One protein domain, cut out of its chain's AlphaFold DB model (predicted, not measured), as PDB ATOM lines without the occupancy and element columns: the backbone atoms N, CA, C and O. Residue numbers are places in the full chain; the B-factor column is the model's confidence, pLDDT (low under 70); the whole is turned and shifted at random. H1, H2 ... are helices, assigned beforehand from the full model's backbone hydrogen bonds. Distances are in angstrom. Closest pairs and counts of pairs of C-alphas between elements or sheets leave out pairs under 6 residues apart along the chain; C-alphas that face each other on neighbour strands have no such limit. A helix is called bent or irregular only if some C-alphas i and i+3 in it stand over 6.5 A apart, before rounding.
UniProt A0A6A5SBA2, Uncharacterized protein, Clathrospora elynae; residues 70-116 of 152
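What this domain is: This is residues 70 to 116 of the 152 residues of an uncharacterized protein of Clathrospora elynae (UniProt A0A6A5SBA2). Two helices, H1 and H2, meet as a lopsided L: the first turns of H2, residues 98 to 102, pack on the later part of H1, and the rest of H2 reaches away as an arm. The long link of residues 85 to 97 loops from the end of H1 back to the corner where H2 begins, and residues 109 to 116, of which 109 to 114 belong to H2, stick out. The printed part has 47 residues with two named helices, H1 then H2, and no named strand; the class is all helix. It is only just compact, close to loose, with a radius of gyration of the C-alphas of 10.9 A, and it spans 30 by 25 by 16 A.

How they stand to each other: H1, residues 70 to 84, and H2, residues 98 to 114, touch, with 13 pairs of C-alphas within 8 A. H2 touches H1 with residues 98 to 102 alone. The closest C-alphas of the two helices are those of Ser 79 and Ala 98, 4.9 A apart. Their lines stand at a steep tilt of 64 degrees, opposite ways, and their centres are 13.8 A apart. In both H1 and H2 every O i to N i+4 pair is within hydrogen-bond range.

Where its parts are: H1 begins at C-alpha 70 at (-25.860, 21.534, 19.020) and measures 20.7 A from first to last C-alpha. H2, the longest helix with 17 residues, begins at C-alpha 98 at (-18.243, 21.464, 34.045) and ends at C-alpha 114 at (-20.157, -1.646, 25.234), 24.8 A away. Neither helix is bent.

The domain as a whole: The two C-alphas farthest apart are those of Glu 83 and Glu 115, 30.7 A. Without the stretch that stands free, the body of 39 residues spans 26 by 20 by 14 A. The printed part has no cut, and the link from H1 to H2 is long, with 13 residues. The mean pLDDT of the printed part is 88.7; residues 86 and 88 are under 70.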
ATOM      1  N   VAL A  70     -25.591  22.658  18.105       90.75
ATOM      2  CA  VAL A  70     -25.860  21.534  19.020       90.75
ATOM      3  C   VAL A  70     -24.673  21.291  19.949       90.75
ATOM      4  O   VAL A  70     -24.904  21.127  21.143       90.75
ATOM      5  N   ASP A  71     -23.435  21.351  19.452       92.12
ATOM      6  CA  ASP A  71     -22.228  21.186  20.278       92.12
ATOM      7  C   ASP A  71     -22.136  22.262  21.375       92.12
ATOM      8  O   ASP A  71     -21.913  21.950  22.545       92.12
ATOM      9  N   ASP A  72     -22.432  23.522  21.040       94.56
ATOM     10  CA  ASP A  72     -22.455  24.623  22.012       94.56
ATOM     11  C   ASP A  72     -23.565  24.434  23.059       94.56
ATOM     12  O   ASP A  72     -23.365  24.667  24.255       94.56
ATOM     13  N   CYS A  73     -24.752  23.993  22.627       94.19
ATOM     14  CA  CYS A  73     -25.857  23.676  23.531       94.19
ATOM     15  C   CYS A  73     -25.506  22.501  24.450       94.19
ATOM     16  O   CYS A  73     -25.837  22.525  25.640       94.19
ATOM     17  N   TYR A  74     -24.824  21.495  23.907       93.81
ATOM     18  CA  TYR A  74     -24.358  20.318  24.624       93.81
ATOM     19  C   TYR A  74     -23.344  20.706  25.707       93.81
ATOM     20  O   TYR A  74     -23.531  20.375  26.878       93.81
ATOM     21  N   ASP A  75     -22.352  21.532  25.382       94.69
ATOM     22  CA  ASP A  75     -21.395  22.049  26.364       94.69
ATOM     23  C   ASP A  75     -22.056  22.979  27.401       94.69
ATOM     24  O   ASP A  75     -21.747  22.935  28.607       94.69
ATOM     25  N   ARG A  76     -23.030  23.797  26.980       95.38
ATOM     26  CA  ARG A  76     -23.789  24.661  27.895       95.38
ATOM     27  C   ARG A  76     -24.620  23.847  28.880       95.38
ATOM     28  O   ARG A  76     -24.711  24.244  30.043       95.38
ATOM     29  N   PHE A  77     -25.184  22.714  28.468       93.50
ATOM     30  CA  PHE A  77     -25.921  21.816  29.357       93.50
ATOM     31  C   PHE A  77     -25.060  21.350  30.542       93.50
ATOM     32  O   PHE A  77     -25.503  21.433  31.693       93.50
ATOM     33  N   PHE A  78     -23.812  20.938  30.304       94.44
ATOM     34  CA  PHE A  78     -22.916  20.513  31.387       94.44
ATOM     35  C   PHE A  78     -22.454  21.673  32.263       94.44
ATOM     36  O   PHE A  78     -22.357  21.528  33.484       94.44
ATOM     37  N   SER A  79     -22.254  22.848  31.664       94.19
ATOM     38  CA  SER A  79     -21.995  24.081  32.413       94.19
ATOM     39  C   SER A  79     -23.138  24.392  33.383       94.19
ATOM     40  O   SER A  79     -22.904  24.574  34.577       94.19
ATOM     41  N   LEU A  80     -24.383  24.340  32.904       92.62
ATOM     42  CA  LEU A  80     -25.580  24.534  33.724       92.62
ATOM     43  C   LEU A  80     -25.732  23.449  34.799       92.62
ATOM     44  O   LEU A  80     -26.090  23.756  35.936       92.62
ATOM     45  N   CYS A  81     -25.423  22.187  34.487       92.00
ATOM     46  CA  CYS A  81     -25.430  21.101  35.470       92.00
ATOM     47  C   CYS A  81     -24.443  21.352  36.613       92.00
ATOM     48  O   CYS A  81     -24.780  21.156  37.784       92.00
ATOM     49  N   TYR A  82     -23.232  21.803  36.281       92.25
ATOM     50  CA  TYR A  82     -22.219  22.145  37.268       92.25
ATOM     51  C   TYR A  82     -22.636  23.365  38.099       92.25
ATOM     52  O   TYR A  82     -22.558  23.325  39.326       92.25
ATOM     53  N   GLU A  83     -23.157  24.425  37.474       91.19
ATOM     54  CA  GLU A  83     -23.705  25.606  38.162       91.19
ATOM     55  C   GLU A  83     -24.828  25.233  39.146       91.19
ATOM     56  O   GLU A  83     -24.841  25.706  40.284       91.19
ATOM     57  N   ALA A  84     -25.728  24.328  38.755       89.50
ATOM     58  CA  ALA A  84     -26.879  23.919  39.557       89.50
ATOM     59  C   ALA A  84     -26.520  23.077  40.804       89.50
ATOM     60  O   ALA A  84     -27.333  22.970  41.731       89.50
ATOM     61  N   ARG A  85     -25.298  22.521  40.853       84.88
ATOM     62  CA  ARG A  85     -24.758  21.665  41.927       84.88
ATOM     63  C   ARG A  85     -25.614  20.416  42.216       84.88
ATOM     64  O   ARG A  85     -26.631  20.136  41.581       84.88
ATOM     65  N   ARG A  86     -25.208  19.646  43.234       68.81
ATOM     66  CA  ARG A  86     -25.828  18.365  43.639       68.81
ATOM     67  C   ARG A  86     -27.318  18.420  43.964       68.81
ATOM     68  O   ARG A  86     -27.977  17.392  43.917       68.81
ATOM     69  N   LYS A  87     -27.872  19.592  44.289       73.19
ATOM     70  CA  LYS A  87     -29.303  19.711  44.608       73.19
ATOM     71  C   LYS A  87     -30.206  19.553  43.379       73.19
ATOM     72  O   LYS A  87     -31.400  19.339  43.556       73.19
ATOM     73  N   LYS A  88     -29.669  19.710  42.161       69.12
ATOM     74  CA  LYS A  88     -30.469  19.799  40.927       69.12
ATOM     75  C   LYS A  88     -29.903  19.033  39.725       69.12
ATOM     76  O   LYS A  88     -30.547  19.026  38.684       69.12
ATOM     77  N   SER A  89     -28.745  18.382  39.845       74.94
ATOM     78  CA  SER A  89     -28.178  17.552  38.773       74.94
ATOM     79  C   SER A  89     -27.723  16.194  39.304       74.94
ATOM     80  O   SER A  89     -26.857  16.126  40.176       74.94
ATOM     81  N   ALA A  90     -28.280  15.113  38.748       76.50
ATOM     82  CA  ALA A  90     -27.853  13.737  39.026       76.50
ATOM     83  C   ALA A  90     -26.470  13.417  38.423       76.50
ATOM     84  O   ALA A  90     -25.785  12.495  38.865       76.50
ATOM     85  N   PHE A  91     -26.040  14.197  37.428       73.69
ATOM     86  CA  PHE A  91     -24.814  13.939  36.678       73.69
ATOM     87  C   PHE A  91     -23.559  14.472  37.369       73.69
ATOM     88  O   PHE A  91     -22.476  13.940  37.137       73.69
ATOM     89  N   ILE A  92     -23.695  15.458  38.266       81.88
ATOM     90  CA  ILE A  92     -22.537  16.165  38.818       81.88
ATOM     91  C   ILE A  92     -21.589  15.261  39.619       81.88
ATOM     92  O   ILE A  92     -20.386  15.464  39.543       81.88
ATOM     93  N   GLY A  93     -22.072  14.254  40.356       81.62
ATOM     94  CA  GLY A  93     -21.197  13.388  41.162       81.62
ATOM     95  C   GLY A  93     -20.206  14.196  42.019       81.62
ATOM     96  O   GLY A  93     -20.588  15.201  42.625       81.62
ATOM     97  N   ASP A  94     -18.942  13.768  42.074       86.38
ATOM     98  CA  ASP A  94     -17.805  14.480  42.700       86.38
ATOM     99  C   ASP A  94     -17.058  15.422  41.727       86.38
ATOM    100  O   ASP A  94     -15.921  15.817  41.977       86.38
ATOM    101  N   SER A  95     -17.688  15.796  40.607       90.56
ATOM    102  CA  SER A  95     -17.083  16.653  39.580       90.56
ATOM    103  C   SER A  95     -16.658  18.007  40.142       90.56
ATOM    104  O   SER A  95     -17.440  18.696  40.808       90.56
ATOM    105  N   SER A  96     -15.437  18.423  39.811       92.38
ATOM    106  CA  SER A  96     -14.861  19.697  40.245       92.38
ATOM    107  C   SER A  96     -14.993  20.794  39.189       92.38
ATOM    108  O   SER A  96     -14.841  21.970  39.521       92.38
ATOM    109  N   SER A  97     -15.354  20.447  37.951       94.75
ATOM    110  CA  SER A  97     -15.588  21.374  36.841       94.75
ATOM    111  C   SER A  97     -16.751  20.927  35.938       94.75
ATOM    112  O   SER A  97     -17.173  19.774  35.986       94.75
ATOM    113  N   ALA A  98     -17.257  21.819  35.075       94.31
ATOM    114  CA  ALA A  98     -18.243  21.464  34.045       94.31
ATOM    115  C   ALA A  98     -17.710  20.425  33.044       94.31
ATOM    116  O   ALA A  98     -18.451  19.544  32.615       94.31
ATOM    117  N   ARG A  99     -16.408  20.493  32.731       95.31
ATOM    118  CA  ARG A  99     -15.724  19.497  31.900       95.31
ATOM    119  C   ARG A  99     -15.758  18.118  32.553       95.31
ATOM    120  O   ARG A  99     -16.001  17.145  31.853       95.31
ATOM    121  N   ASP A 100     -15.571  18.032  33.868       94.56
ATOM    122  CA  ASP A 100     -15.624  16.749  34.580       94.56
ATOM    123  C   ASP A 100     -17.042  16.159  34.527       94.56
ATOM    124  O   ASP A 100     -17.197  14.957  34.339       94.56
ATOM    125  N   VAL A 101     -18.086  17.002  34.621       94.12
ATOM    126  CA  VAL A 101     -19.484  16.549  34.474       94.12
ATOM    127  C   VAL A 101     -19.723  15.975  33.078       94.12
ATOM    128  O   VAL A 101     -20.338  14.915  32.962       94.12
ATOM    129  N   LYS A 102     -19.226  16.655  32.037       94.94
ATOM    130  CA  LYS A 102     -19.289  16.169  30.655       94.94
ATOM    131  C   LYS A 102     -18.546  14.843  30.502       94.94
ATOM    132  O   LYS A 102     -19.139  13.881  30.040       94.94
ATOM    133  N   HIS A 103     -17.302  14.756  30.973       94.19
ATOM    134  CA  HIS A 103     -16.500  13.529  30.905       94.19
ATOM    135  C   HIS A 103     -17.205  12.352  31.579       94.19
ATOM    136  O   HIS A 103     -17.277  11.265  31.030       94.19
ATOM    137  N   ARG A 104     -17.803  12.583  32.750       92.06
ATOM    138  CA  ARG A 104     -18.542  11.545  33.470       92.06
ATOM    139  C   ARG A 104     -19.784  11.065  32.713       92.06
ATOM    140  O   ARG A 104     -20.179   9.912  32.866       92.06
ATOM    141  N   PHE A 105     -20.432  11.949  31.952       92.50
ATOM    142  CA  PHE A 105     -21.536  11.586  31.062       92.50
ATOM    143  C   PHE A 105     -21.034  10.812  29.840       92.50
ATOM    144  O   PHE A 105     -21.632   9.797  29.495       92.50
ATOM    145  N   ASP A 106     -19.933  11.253  29.233       93.00
ATOM    146  CA  ASP A 106     -19.309  10.590  28.086       93.00
ATOM    147  C   ASP A 106     -18.855   9.162  28.463       93.00
ATOM    148  O   ASP A 106     -19.166   8.213  27.746       93.00
ATOM    149  N   ASP A 107     -18.237   8.976  29.638       91.50
ATOM    150  CA  ASP A 107     -17.859   7.659  30.179       91.50
ATOM    151  C   ASP A 107     -19.078   6.749  30.386       91.50
ATOM    152  O   ASP A 107     -19.042   5.552  30.094       91.50
ATOM    153  N   LEU A 108     -20.178   7.315  30.898       90.00
ATOM    154  CA  LEU A 108     -21.428   6.582  31.073       90.00
ATOM    155  C   LEU A 108     -21.983   6.137  29.717       90.00
ATOM    156  O   LEU A 108     -22.375   4.981  29.580       90.00
ATOM    157  N   LEU A 109     -22.009   7.028  28.725       91.38
ATOM    158  CA  LEU A 109     -22.494   6.703  27.388       91.38
ATOM    159  C   LEU A 109     -21.640   5.600  26.746       91.38
ATOM    160  O   LEU A 109     -22.200   4.607  26.294       91.38
ATOM    161  N   ALA A 110     -20.312   5.714  26.818       92.12
ATOM    162  CA  ALA A 110     -19.388   4.697  26.316       92.12
ATOM    163  C   ALA A 110     -19.596   3.332  26.997       92.12
ATOM    164  O   ALA A 110     -19.584   2.296  26.337       92.12
ATOM    165  N   SER A 111     -19.852   3.312  28.311       89.50
ATOM    166  CA  SER A 111     -20.144   2.058  29.019       89.50
ATOM    167  C   SER A 111     -21.436   1.386  28.542       89.50
ATOM    168  O   SER A 111     -21.497   0.162  28.488       89.50
ATOM    169  N   LEU A 112     -22.451   2.172  28.160       89.62
ATOM    170  CA  LEU A 112     -23.729   1.663  27.650       89.62
ATOM    171  C   LEU A 112     -23.641   1.175  26.201       89.62
ATOM    172  O   LEU A 112     -24.439   0.327  25.801       89.62
ATOM    173  N   GLU A 113     -22.712   1.726  25.418       88.88
ATOM    174  CA  GLU A 113     -22.416   1.252  24.065       88.88
ATOM    175  C   GLU A 113     -21.741  -0.125  24.089       88.88
ATOM    176  O   GLU A 113     -22.071  -0.976  23.264       88.88
ATOM    177  N   GLU A 114     -20.850  -0.362  25.057       87.31
ATOM    178  CA  GLU A 114     -20.157  -1.646  25.234       87.31
ATOM    179  C   GLU A 114     -21.053  -2.701  25.908       87.31
ATOM    180  O   GLU A 114     -21.126  -3.846  25.461       87.31
ATOM    181  N   GLU A 115     -21.775  -2.324  26.970       84.81
ATOM    182  CA  GLU A 115     -22.654  -3.221  27.720       84.81
ATOM    183  C   GLU A 115     -24.053  -2.607  27.885       84.81
ATOM    184  O   GLU A 115     -24.312  -1.758  28.742       84.81
ATOM    185  N   SER A 116     -25.005  -3.069  27.066       76.44
ATOM    186  CA  SER A 116     -26.389  -2.605  27.159       76.44
ATOM    187  C   SER A 116     -27.024  -3.043  28.482       76.44
ATOM    188  O   SER A 116     -27.160  -4.239  28.754       76.44
TER     189      SER A 116